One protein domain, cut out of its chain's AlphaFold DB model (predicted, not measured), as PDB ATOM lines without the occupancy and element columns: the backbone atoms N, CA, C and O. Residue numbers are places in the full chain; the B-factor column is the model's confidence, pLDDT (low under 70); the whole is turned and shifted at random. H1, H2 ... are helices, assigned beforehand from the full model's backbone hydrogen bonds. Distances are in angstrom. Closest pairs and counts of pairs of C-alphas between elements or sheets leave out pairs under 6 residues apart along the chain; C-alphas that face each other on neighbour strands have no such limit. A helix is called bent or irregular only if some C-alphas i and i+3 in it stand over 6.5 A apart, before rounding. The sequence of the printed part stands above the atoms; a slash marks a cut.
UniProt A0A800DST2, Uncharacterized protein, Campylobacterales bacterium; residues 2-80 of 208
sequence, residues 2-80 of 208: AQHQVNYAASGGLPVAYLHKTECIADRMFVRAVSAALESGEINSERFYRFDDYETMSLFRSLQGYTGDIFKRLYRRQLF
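AT A GLANCE: This is residues 2 to 80 of the 208 residues of an uncharacterized protein of Campylobacterales bacterium (UniProt A0A800DST2). A helical arm, H1, sticks out with residues 2 to 21 from a compact body in which H2 and H5 pack side by side and H4 folds back along H5. H1 and H2 make a corner, and the small H3 sits beside the end of H2 that is far from H1, near Leu 38, on the way to H4. The printed part has 79 residues with five named helices, H1 to H5 in order, and no named strand; its class is all helix. The whole is loose, with a radius of gyration of the C-alphas of 16.3 A, and elongated, spanning 50 by 28 by 21 A.

IN THESE COORDINATES: Find C-alpha 2 at (49.439, 2.047, 33.927); from there H1, residues 2 to 18, runs 23.7 A, with a kink of 28 degrees near residue 12. It is neither bent nor irregular, but only just: C-alphas 12 and 15 are 6.3 A apart. H2, residues 21 to 39, runs 26.9 A to C-alpha 39 at (37.611, 47.598, 23.426). Next come H3, residues 45 to 48, H4, residues 53 to 62, and H5, residues 65 to 75, which ends at C-alpha 75 at (56.368, 38.776, 16.388).

HOW THE PARTS SIT: Look at H1 and H2: they are close but not clearly touching, at a steep tilt of 65 degrees, with their closest C-alphas, Tyr 18 and Cys 24, 7.7 A apart. H2 touches H5 at a shallow tilt of 31 degrees, opposite ways; their closest C-alphas are Ala 33 and Thr 67, 5.1 A. H4 and H5 touch as a helical hairpin, at 44 degrees, with C-alphas Phe 60 and Phe 71 closest at 6.0 A. H3 is close to H2 but not clearly touching, C-alphas Leu 38 and Ser 45 being closest at 6.6 A. Every O i to N i+4 pair is within hydrogen-bond range in H2 and H5, against 8 of 13 in H1 and 5 of 6 in H4; H3 is too short for one.

THE WHOLE: The C-alphas farthest apart, Ala 2 and Gly 65, are 52.8 A apart. The printed part has no cut, and its four links are tight. Look at the B-factor column: residues 2 to 19 are under 70.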
ATOM      1  N   ALA A   2      49.709   1.080  35.006       32.22
ATOM      2  CA  ALA A   2      49.439   2.047  33.927       32.22
ATOM      3  C   ALA A   2      48.798   3.375  34.405       32.22
ATOM      4  O   ALA A   2      49.164   4.443  33.931       32.22
ATOM      5  N   GLN A   3      47.912   3.334  35.409       40.66
ATOM      6  CA  GLN A   3      47.196   4.524  35.904       40.66
ATOM      7  C   GLN A   3      48.085   5.556  36.621       40.66
ATOM      8  O   GLN A   3      47.821   6.753  36.549       40.66
ATOM      9  N   HIS A   4      49.159   5.117  37.290       38.97
ATOM     10  CA  HIS A   4      50.082   6.029  37.977       38.97
ATOM     11  C   HIS A   4      50.876   6.908  37.003       38.97
ATOM     12  O   HIS A   4      51.258   8.017  37.365       38.97
ATOM     13  N   GLN A   5      51.079   6.453  35.763       33.44
ATOM     14  CA  GLN A   5      51.799   7.225  34.749       33.44
ATOM     15  C   GLN A   5      50.974   8.402  34.208       33.44
ATOM     16  O   GLN A   5      51.549   9.424  33.850       33.44
ATOM     17  N   VAL A   6      49.638   8.304  34.202       46.69
ATOM     18  CA  VAL A   6      48.755   9.342  33.636       46.69
ATOM     19  C   VAL A   6      48.746  10.609  34.502       46.69
ATOM     20  O   VAL A   6      48.923  11.710  33.985       46.69
ATOM     21  N   ASN A   7      48.638  10.465  35.828       40.84
ATOM     22  CA  ASN A   7      48.657  11.613  36.747       40.84
ATOM     23  C   ASN A   7      50.048  12.260  36.843       40.84
ATOM     24  O   ASN A   7      50.155  13.479  36.979       40.84
ATOM     25  N   TYR A   8      51.116  11.464  36.731       45.34
ATOM     26  CA  TYR A   8      52.492  11.969  36.731       45.34
ATOM     27  C   TYR A   8      52.822  12.743  35.444       45.34
ATOM     28  O   TYR A   8      53.479  13.778  35.492       45.34
ATOM     29  N   ALA A   9      52.311  12.295  34.291       44.28
ATOM     30  CA  ALA A   9      52.480  12.999  33.021       44.28
ATOM     31  C   ALA A   9      51.726  14.342  32.982       44.28
ATOM     32  O   ALA A   9      52.267  15.327  32.482       44.28
ATOM     33  N   ALA A  10      50.514  14.407  33.548       46.81
ATOM     34  CA  ALA A  10      49.741  15.649  33.625       46.81
ATOM     35  C   ALA A  10      50.373  16.667  34.592       46.81
ATOM     36  O   ALA A  10      50.597  17.817  34.221       46.81
ATOM     37  N   SER A  11      50.734  16.237  35.805       48.12
ATOM     38  CA  SER A  11      51.346  17.108  36.822       48.12
ATOM     39  C   SER A  11      52.780  17.531  36.484       48.12
ATOM     40  O   SER A  11      53.145  18.671  36.742       48.12
ATOM     41  N   GLY A  12      53.586  16.662  35.864       47.84
ATOM     42  CA  GLY A  12      54.953  16.984  35.442       47.84
ATOM     43  C   GLY A  12      55.042  17.769  34.127       47.84
ATOM     44  O   GLY A  12      55.981  18.537  33.937       47.84
ATOM     45  N   GLY A  13      54.074  17.613  33.216       54.72
ATOM     46  CA  GLY A  13      54.055  18.318  31.927       54.72
ATOM     47  C   GLY A  13      53.594  19.777  32.020       54.72
ATOM     48  O   GLY A  13      54.104  20.633  31.293       54.72
ATOM     49  N   LEU A  14      52.670  20.078  32.939       57.31
ATOM     50  CA  LEU A  14      52.107  21.420  33.124       57.31
ATOM     51  C   LEU A  14      53.163  22.481  33.505       57.31
ATOM     52  O   LEU A  14      53.223  23.501  32.821       57.31
ATOM     53  N   PRO A  15      54.054  22.266  34.495       56.47
ATOM     54  CA  PRO A  15      55.109  23.224  34.829       56.47
ATOM     55  C   PRO A  15      56.143  23.432  33.714       56.47
ATOM     56  O   PRO A  15      56.719  24.514  33.596       56.47
ATOM     57  N   VAL A  16      56.416  22.387  32.927       54.44
ATOM     58  CA  VAL A  16      57.550  22.342  31.987       54.44
ATOM     59  C   VAL A  16      57.208  22.967  30.636       54.44
ATOM     60  O   VAL A  16      58.069  23.611  30.038       54.44
ATOM     61  N   ALA A  17      55.971  22.804  30.169       53.34
ATOM     62  CA  ALA A  17      55.488  23.416  28.935       53.34
ATOM     63  C   ALA A  17      54.552  24.593  29.245       53.34
ATOM     64  O   ALA A  17      54.935  25.745  29.087       53.34
ATOM     65  N   TYR A  18      53.375  24.302  29.801       56.31
ATOM     66  CA  TYR A  18      52.246  25.236  29.859       56.31
ATOM     67  C   TYR A  18      52.392  26.392  30.863       56.31
ATOM     68  O   TYR A  18      51.815  27.457  30.668       56.31
ATOM     69  N   LEU A  19      53.171  26.213  31.932       61.88
ATOM     70  CA  LEU A  19      53.481  27.266  32.911       61.88
ATOM     71  C   LEU A  19      54.902  27.819  32.735       61.88
ATOM     72  O   LEU A  19      55.460  28.466  33.635       61.88
ATOM     73  N   HIS A  20      55.524  27.569  31.578       75.12
ATOM     74  CA  HIS A  20      56.840  28.111  31.306       75.12
ATOM     75  C   HIS A  20      56.754  29.636  31.196       75.12
ATOM     76  O   HIS A  20      56.010  30.191  30.391       75.12
ATOM     77  N   LYS A  21      57.589  30.335  31.973       78.38
ATOM     78  CA  LYS A  21      57.559  31.803  32.123       78.38
ATOM     79  C   LYS A  21      57.434  32.573  30.802       78.38
ATOM     80  O   LYS A  21      56.770  33.598  30.751       78.38
ATOM     81  N   THR A  22      58.100  32.104  29.749       84.06
ATOM     82  CA  THR A  22      58.124  32.772  28.443       84.06
ATOM     83  C   THR A  22      56.775  32.666  27.736       84.06
ATOM     84  O   THR A  22      56.363  33.627  27.095       84.06
ATOM     85  N   GLU A  23      56.092  31.529  27.877       86.00
ATOM     86  CA  GLU A  23      54.759  31.301  27.319       86.00
ATOM     87  C   GLU A  23      53.723  32.136  28.069       86.00
ATOM     88  O   GLU A  23      53.009  32.899  27.431       86.00
ATOM     89  N   CYS A  24      53.744  32.128  29.409       88.12
ATOM     90  CA  CYS A  24      52.830  32.950  30.211       88.12
ATOM     91  C   CYS A  24      52.957  34.447  29.889       88.12
ATOM     92  O   CYS A  24      51.957  35.146  29.762       88.12
ATOM     93  N   ILE A  25      54.184  34.957  29.715       93.94
ATOM     94  CA  ILE A  25      54.393  36.365  29.345       93.94
ATOM     95  C   ILE A  25      53.823  36.655  27.951       93.94
ATOM     96  O   ILE A  25      53.159  37.673  27.766       93.94
ATOM     97  N   ALA A  26      54.094  35.790  26.970       94.00
ATOM     98  CA  ALA A  26      53.596  35.972  25.611       94.00
ATOM     99  C   ALA A  26      52.061  35.899  25.553       94.00
ATOM    100  O   ALA A  26      51.447  36.761  24.930       94.00
ATOM    101  N   ASP A  27      51.462  34.934  26.256       92.00
ATOM    102  CA  ASP A  27      50.013  34.786  26.415       92.00
ATOM    103  C   ASP A  27      49.394  36.050  27.017       92.00
ATOM    104  O   ASP A  27      48.493  36.643  26.430       92.00
ATOM    105  N   ARG A  28      49.936  36.551  28.133       94.50
ATOM    106  CA  ARG A  28      49.428  37.775  28.769       94.50
ATOM    107  C   ARG A  28      49.527  38.999  27.872       94.50
ATOM    108  O   ARG A  28      48.567  39.761  27.783       94.50
ATOM    109  N   MET A  29      50.661  39.184  27.196       96.25
ATOM    110  CA  MET A  29      50.829  40.271  26.229       96.25
ATOM    111  C   MET A  29      49.791  40.175  25.107       96.25
ATOM    112  O   MET A  29      49.177  41.178  24.749       96.25
ATOM    113  N   PHE A  30      49.579  38.971  24.573       94.31
ATOM    114  CA  PHE A  30      48.620  38.719  23.505       94.31
ATOM    115  C   PHE A  30      47.185  38.993  23.956       94.31
ATOM    116  O   PHE A  30      46.502  39.810  23.341       94.31
ATOM    117  N   VAL A  31      46.746  38.373  25.055       92.31
ATOM    118  CA  VAL A  31      45.391  38.529  25.597       92.31
ATOM    119  C   VAL A  31      45.106  39.998  25.894       92.31
ATOM    120  O   VAL A  31      44.088  40.513  25.437       92.31
ATOM    121  N   ARG A  32      46.021  40.715  26.564       94.56
ATOM    122  CA  ARG A  32      45.813  42.136  26.875       94.56
ATOM    123  C   ARG A  32      45.715  43.003  25.622       94.56
ATOM    124  O   ARG A  32      44.878  43.905  25.586       94.56
ATOM    125  N   ALA A  33      46.554  42.761  24.612       94.19
ATOM    126  CA  ALA A  33      46.518  43.505  23.354       94.19
ATOM    127  C   ALA A  33      45.240  43.232  22.554       94.19
ATOM    128  O   ALA A  33      44.646  44.173  22.034       94.19
ATOM    129  N   VAL A  34      44.786  41.975  22.494       92.50
ATOM    130  CA  VAL A  34      43.513  41.609  21.855       92.50
ATOM    131  C   VAL A  34      42.337  42.248  22.591       92.50
ATOM    132  O   VAL A  34      41.488  42.848  21.940       92.50
ATOM    133  N   SER A  35      42.303  42.196  23.927       91.75
ATOM    134  CA  SER A  35      41.269  42.873  24.721       91.75
ATOM    135  C   SER A  35      41.237  44.375  24.438       91.75
ATOM    136  O   SER A  35      40.176  44.902  24.124       91.75
ATOM    137  N   ALA A  36      42.395  45.043  24.449       92.88
ATOM    138  CA  ALA A  36      42.479  46.472  24.144       92.88
ATOM    139  C   ALA A  36      41.997  46.795  22.720       92.88
ATOM    140  O   ALA A  36      41.291  47.777  22.522       92.88
ATOM    141  N   ALA A  37      42.344  45.958  21.740       92.44
ATOM    142  CA  ALA A  37      41.939  46.139  20.350       92.44
ATOM    143  C   ALA A  37      40.433  45.894  20.122       92.44
ATOM    144  O   ALA A  37      39.826  46.515  19.251       92.44
ATOM    145  N   LEU A  38      39.820  44.987  20.889       91.62
ATOM    146  CA  LEU A  38      38.369  44.782  20.889       91.62
ATOM    147  C   LEU A  38      37.645  45.960  21.558       91.62
ATOM    148  O   LEU A  38      36.649  46.442  21.025       91.62
ATOM    149  N   GLU A  39      38.157  46.446  22.692       90.75
ATOM    150  CA  GLU A  39      37.611  47.598  23.426       90.75
ATOM    151  C   GLU A  39      37.682  48.897  22.610       90.75
ATOM    152  O   GLU A  39      36.733  49.682  22.615       90.75
ATOM    153  N   SER A  40      38.779  49.121  21.879       90.75
ATOM    154  CA  SER A  40      38.966  50.296  21.017       90.75
ATOM    155  C   SER A  40      38.215  50.210  19.682       90.75
ATOM    156  O   SER A  40      38.133  51.204  18.959       90.75
ATOM    157  N   GLY A  41      37.675  49.037  19.336       90.69
ATOM    158  CA  GLY A  41      37.021  48.776  18.052       90.69
ATOM    159  C   GLY A  41      37.985  48.586  16.873       90.69
ATOM    160  O   GLY A  41      37.535  48.508  15.730       90.69
ATOM    161  N   GLU A  42      39.295  48.480  17.121       89.50
ATOM    162  CA  GLU A  42      40.294  48.115  16.105       89.50
ATOM    163  C   GLU A  42      40.061  46.703  15.542       89.50
ATOM    164  O   GLU A  42      40.388  46.420  14.386       89.50
ATOM    165  N   ILE A  43      39.473  45.817  16.351       90.06
ATOM    166  CA  ILE A  43      39.051  44.470  15.966       90.06
ATOM    167  C   ILE A  43      37.554  44.318  16.242       90.06
ATOM    168  O   ILE A  43      37.056  44.685  17.301       90.06
ATOM    169  N   ASN A  44      36.835  43.701  15.304       88.81
ATOM    170  CA  ASN A  44      35.441  43.314  15.496       88.81
ATOM    171  C   ASN A  44      35.355  41.878  16.049       88.81
ATOM    172  O   ASN A  44      35.837  40.939  15.408       88.81
ATOM    173  N   SER A  45      34.697  41.701  17.198       86.56
ATOM    174  CA  SER A  45      34.518  40.401  17.864       86.56
ATOM    175  C   SER A  45      33.786  39.361  17.004       86.56
ATOM    176  O   SER A  45      34.194  38.201  16.979       86.56
ATOM    177  N   GLU A  46      32.771  39.758  16.226       87.81
ATOM    178  CA  GLU A  46      32.012  38.880  15.315       87.81
ATOM    179  C   GLU A  46      32.835  38.394  14.115       87.81
ATOM    180  O   GLU A  46      32.434  37.488  13.371       87.81
ATOM    181  N   ARG A  47      33.979  39.028  13.871       84.19
ATOM    182  CA  ARG A  47      34.899  38.625  12.815       84.19
ATOM    183  C   ARG A  47      36.080  37.849  13.382       84.19
ATOM    184  O   ARG A  47      36.473  36.852  12.788       84.19
ATOM    185  N   PHE A  48      36.583  38.264  14.543       88.06
ATOM    186  CA  PHE A  48      37.777  37.701  15.161       88.06
ATOM    187  C   PHE A  48      37.657  36.206  15.475       88.06
ATOM    188  O   PHE A  48      38.610  35.474  15.245       88.06
ATOM    189  N   TYR A  49      36.490  35.714  15.911       86.44
ATOM    190  CA  TYR A  49      36.323  34.282  16.224       86.44
ATOM    191  C   TYR A  49      36.497  33.347  15.013       86.44
ATOM    192  O   TYR A  49      36.618  32.137  15.189       86.44
ATOM    193  N   ARG A  50      36.462  33.891  13.789       88.56
ATOM    194  CA  ARG A  50      36.648  33.138  12.542       88.56
ATOM    195  C   ARG A  50      38.086  33.151  12.047       88.56
ATOM    196  O   ARG A  50      38.350  32.486  11.053       88.56
ATOM    197  N   PHE A  51      38.962  33.917  12.694       89.44
ATOM    198  CA  PHE A  51      40.324  34.094  12.223       89.44
ATOM    199  C   PHE A  51      41.145  32.831  12.434       89.44
ATOM    200  O   PHE A  51      41.159  32.261  13.524       89.44
ATOM    201  N   ASP A  52      41.869  32.438  11.395       89.62
ATOM    202  CA  ASP A  52      43.000  31.527  11.526       89.62
ATOM    203  C   ASP A  52      44.290  32.282  11.909       89.62
ATOM    204  O   ASP A  52      44.318  33.513  12.060       89.62
ATOM    205  N   ASP A  53      45.391  31.547  12.076       86.38
ATOM    206  CA  ASP A  53      46.693  32.130  12.411       86.38
ATOM    207  C   ASP A  53      47.169  33.137  11.350       86.38
ATOM    208  O   ASP A  53      47.807  34.141  11.679       86.38
ATOM    209  N   TYR A  54      46.865  32.905  10.070       89.06
ATOM    210  CA  TYR A  54      47.284  33.785   8.985       89.06
ATOM    211  C   TYR A  54      46.513  35.109   9.008       89.06
ATOM    212  O   TYR A  54      47.123  36.181   8.945       89.06
ATOM    213  N   GLU A  55      45.189  35.055   9.140       89.56
ATOM    214  CA  GLU A  55      44.316  36.223   9.259       89.56
ATOM    215  C   GLU A  55      44.665  37.039  10.501       89.56
ATOM    216  O   GLU A  55      44.807  38.263  10.425       89.56
ATOM    217  N   THR A  56      44.908  36.351  11.616       86.88
ATOM    218  CA  THR A  56      45.366  36.937  12.877       86.88
ATOM    219  C   THR A  56      46.684  37.693  12.679       86.88
ATOM    220  O   THR A  56      46.789  38.880  12.995       86.88
ATOM    221  N   MET A  57      47.677  37.063  12.047       85.75
ATOM    222  CA  MET A  57      48.964  37.701  11.755       85.75
ATOM    223  C   MET A  57      48.855  38.861  10.758       85.75
ATOM    224  O   MET A  57      49.582  39.853  10.878       85.75
ATOM    225  N   SER A  58      47.965  38.760   9.770       87.38
ATOM    226  CA  SER A  58      47.717  39.825   8.798       87.38
ATOM    227  C   SER A  58      47.081  41.045   9.463       87.38
ATOM    228  O   SER A  58      47.542  42.170   9.252       87.38
ATOM    229  N   LEU A  59      46.074  40.830  10.313       86.38
ATOM    230  CA  LEU A  59      45.444  41.874  11.115       86.38
ATOM    231  C   LEU A  59      46.490  42.597  11.966       86.38
ATOM    232  O   LEU A  59      46.605  43.819  11.895       86.38
ATOM    233  N   PHE A  60      47.305  41.853  12.709       85.31
ATOM    234  CA  PHE A  60      48.295  42.423  13.622       85.31
ATOM    235  C   PHE A  60      49.325  43.317  12.944       85.31
ATOM    236  O   PHE A  60      49.793  44.287  13.535       85.31
ATOM    237  N   ARG A  61      49.671  43.023  11.687       85.00
ATOM    238  CA  ARG A  61      50.575  43.865  10.893       85.00
ATOM    239  C   ARG A  61      49.953  45.206  10.497       85.00
ATOM    240  O   ARG A  61      50.702  46.136  10.204       85.00
ATOM    241  N   SER A  62      48.624  45.303  10.474       88.88
ATOM    242  CA  SER A  62      47.893  46.526  10.120       88.88
ATOM    243  C   SER A  62      47.656  47.462  11.311       88.88
ATOM    244  O   SER A  62      47.570  48.677  11.119       88.88
ATOM    245  N   LEU A  63      47.619  46.914  12.530       91.19
ATOM    246  CA  LEU A  63      47.382  47.660  13.766       91.19
ATOM    247  C   LEU A  63      48.513  48.655  14.075       91.19
ATOM    248  O   LEU A  63      49.688  48.428  13.766       91.19
ATOM    249  N   GLN A  64      48.148  49.772  14.706       91.62
ATOM    250  CA  GLN A  64      49.061  50.851  15.099       91.62
ATOM    251  C   GLN A  64      48.889  51.184  16.586       91.62
ATOM    252  O   GLN A  64      48.104  50.556  17.284       91.62
ATOM    253  N   GLY A  65      49.654  52.152  17.094       94.00
ATOM    254  CA  GLY A  65      49.589  52.525  18.508       94.00
ATOM    255  C   GLY A  65      50.024  51.385  19.433       94.00
ATOM    256  O   GLY A  65      50.951  50.641  19.113       94.00
ATOM    257  N   TYR A  66      49.362  51.271  20.585       95.38
ATOM    258  CA  TYR A  66      49.675  50.276  21.614       95.38
ATOM    259  C   TYR A  66      49.531  48.835  21.108       95.38
ATOM    260  O   TYR A  66      50.479  48.059  21.191       95.38
ATOM    261  N   THR A  67      48.375  48.484  20.543       95.00
ATOM    262  CA  THR A  67      48.067  47.128  20.053       95.00
ATOM    263  C   THR A  67      49.098  46.698  19.005       95.00
ATOM    264  O   THR A  67      49.716  45.638  19.124       95.00
ATOM    265  N   GLY A  68      49.382  47.575  18.037       95.12
ATOM    266  CA  GLY A  68      50.406  47.370  17.017       95.12
ATOM    267  C   GLY A  68      51.823  47.223  17.584       95.12
ATOM    268  O   GLY A  68      52.597  46.412  17.070       95.12
ATOM    269  N   ASP A  69      52.189  47.967  18.635       96.50
ATOM    270  CA  ASP A  69      53.481  47.797  19.319       96.50
ATOM    271  C   ASP A  69      53.590  46.417  19.979       96.50
ATOM    272  O   ASP A  69      54.549  45.682  19.721       96.50
ATOM    273  N   ILE A  70      52.580  46.010  20.757       96.62
ATOM    274  CA  ILE A  70      52.587  44.711  21.440       96.62
ATOM    275  C   ILE A  70      52.665  43.555  20.439       96.62
ATOM    276  O   ILE A  70      53.473  42.640  20.621       96.62
ATOM    277  N   PHE A  71      51.919  43.605  19.334       94.56
ATOM    278  CA  PHE A  71      52.009  42.559  18.315       94.56
ATOM    279  C   PHE A  71      53.357  42.534  17.589       94.56
ATOM    280  O   PHE A  71      53.895  41.454  17.328       94.56
ATOM    281  N   LYS A  72      53.967  43.695  17.309       94.62
ATOM    282  CA  LYS A  72      55.337  43.753  16.768       94.62
ATOM    283  C   LYS A  72      56.338  43.135  17.741       94.62
ATOM    284  O   LYS A  72      57.232  42.408  17.299       94.62
ATOM    285  N   ARG A  73      56.182  43.376  19.045       95.44
ATOM    286  CA  ARG A  73      57.014  42.754  20.082       95.44
ATOM    287  C   ARG A  73      56.849  41.245  20.108       95.44
ATOM    288  O   ARG A  73      57.858  40.546  20.071       95.44
ATOM    289  N   LEU A  74      55.617  40.741  20.109       93.75
ATOM    290  CA  LEU A  74      55.331  39.304  20.055       93.75
ATOM    291  C   LEU A  74      55.972  38.657  18.821       93.75
ATOM    292  O   LEU A  74      56.733  37.697  18.953       93.75
ATOM    293  N   TYR A  75      55.779  39.254  17.641       91.19
ATOM    294  CA  TYR A  75      56.368  38.776  16.388       91.19
ATOM    295  C   TYR A  75      57.904  38.743  16.422       91.19
ATOM    296  O   TYR A  75      58.529  37.795  15.950       91.19
ATOM    297  N   ARG A  76      58.529  39.765  17.017       93.44
ATOM    298  CA  ARG A  76      59.991  39.868  17.167       93.44
ATOM    299  C   ARG A  76      60.532  39.144  18.404       93.44
ATOM    300  O   ARG A  76      61.725  39.249  18.682       93.44
ATOM    301  N   ARG A  77      59.681  38.439  19.161       92.44
ATOM    302  CA  ARG A  77      60.007  37.822  20.461       92.44
ATOM    303  C   ARG A  77      60.623  38.800  21.476       92.44
ATOM    304  O   ARG A  77      61.402  38.413  22.346       92.44
ATOM    305  N   GLN A  78      60.251  40.074  21.402       95.38
ATOM    306  CA  GLN A  78      60.633  41.128  22.344       95.38
ATOM    307  C   GLN A  78      59.666  41.158  23.530       95.38
ATOM    308  O   GLN A  78      58.961  42.136  23.770       95.38
ATOM    309  N   LEU A  79      59.616  40.042  24.254       96.31
ATOM    310  CA  LEU A  79      58.690  39.856  25.362       96.31
ATOM    311  C   LEU A  79      58.997  40.786  26.537       96.31
ATOM    312  O   LEU A  79      60.151  41.169  26.780       96.31
ATOM    313  N   PHE A  80      57.951  41.064  27.308       96.44
ATOM    314  CA  PHE A  80      58.059  41.693  28.615       96.44
ATOM    315  C   PHE A  80      58.955  40.862  29.548       96.44
ATOM    316  O   PHE A  80      59.325  39.712  29.280       96.44
TER     317      PHE A  80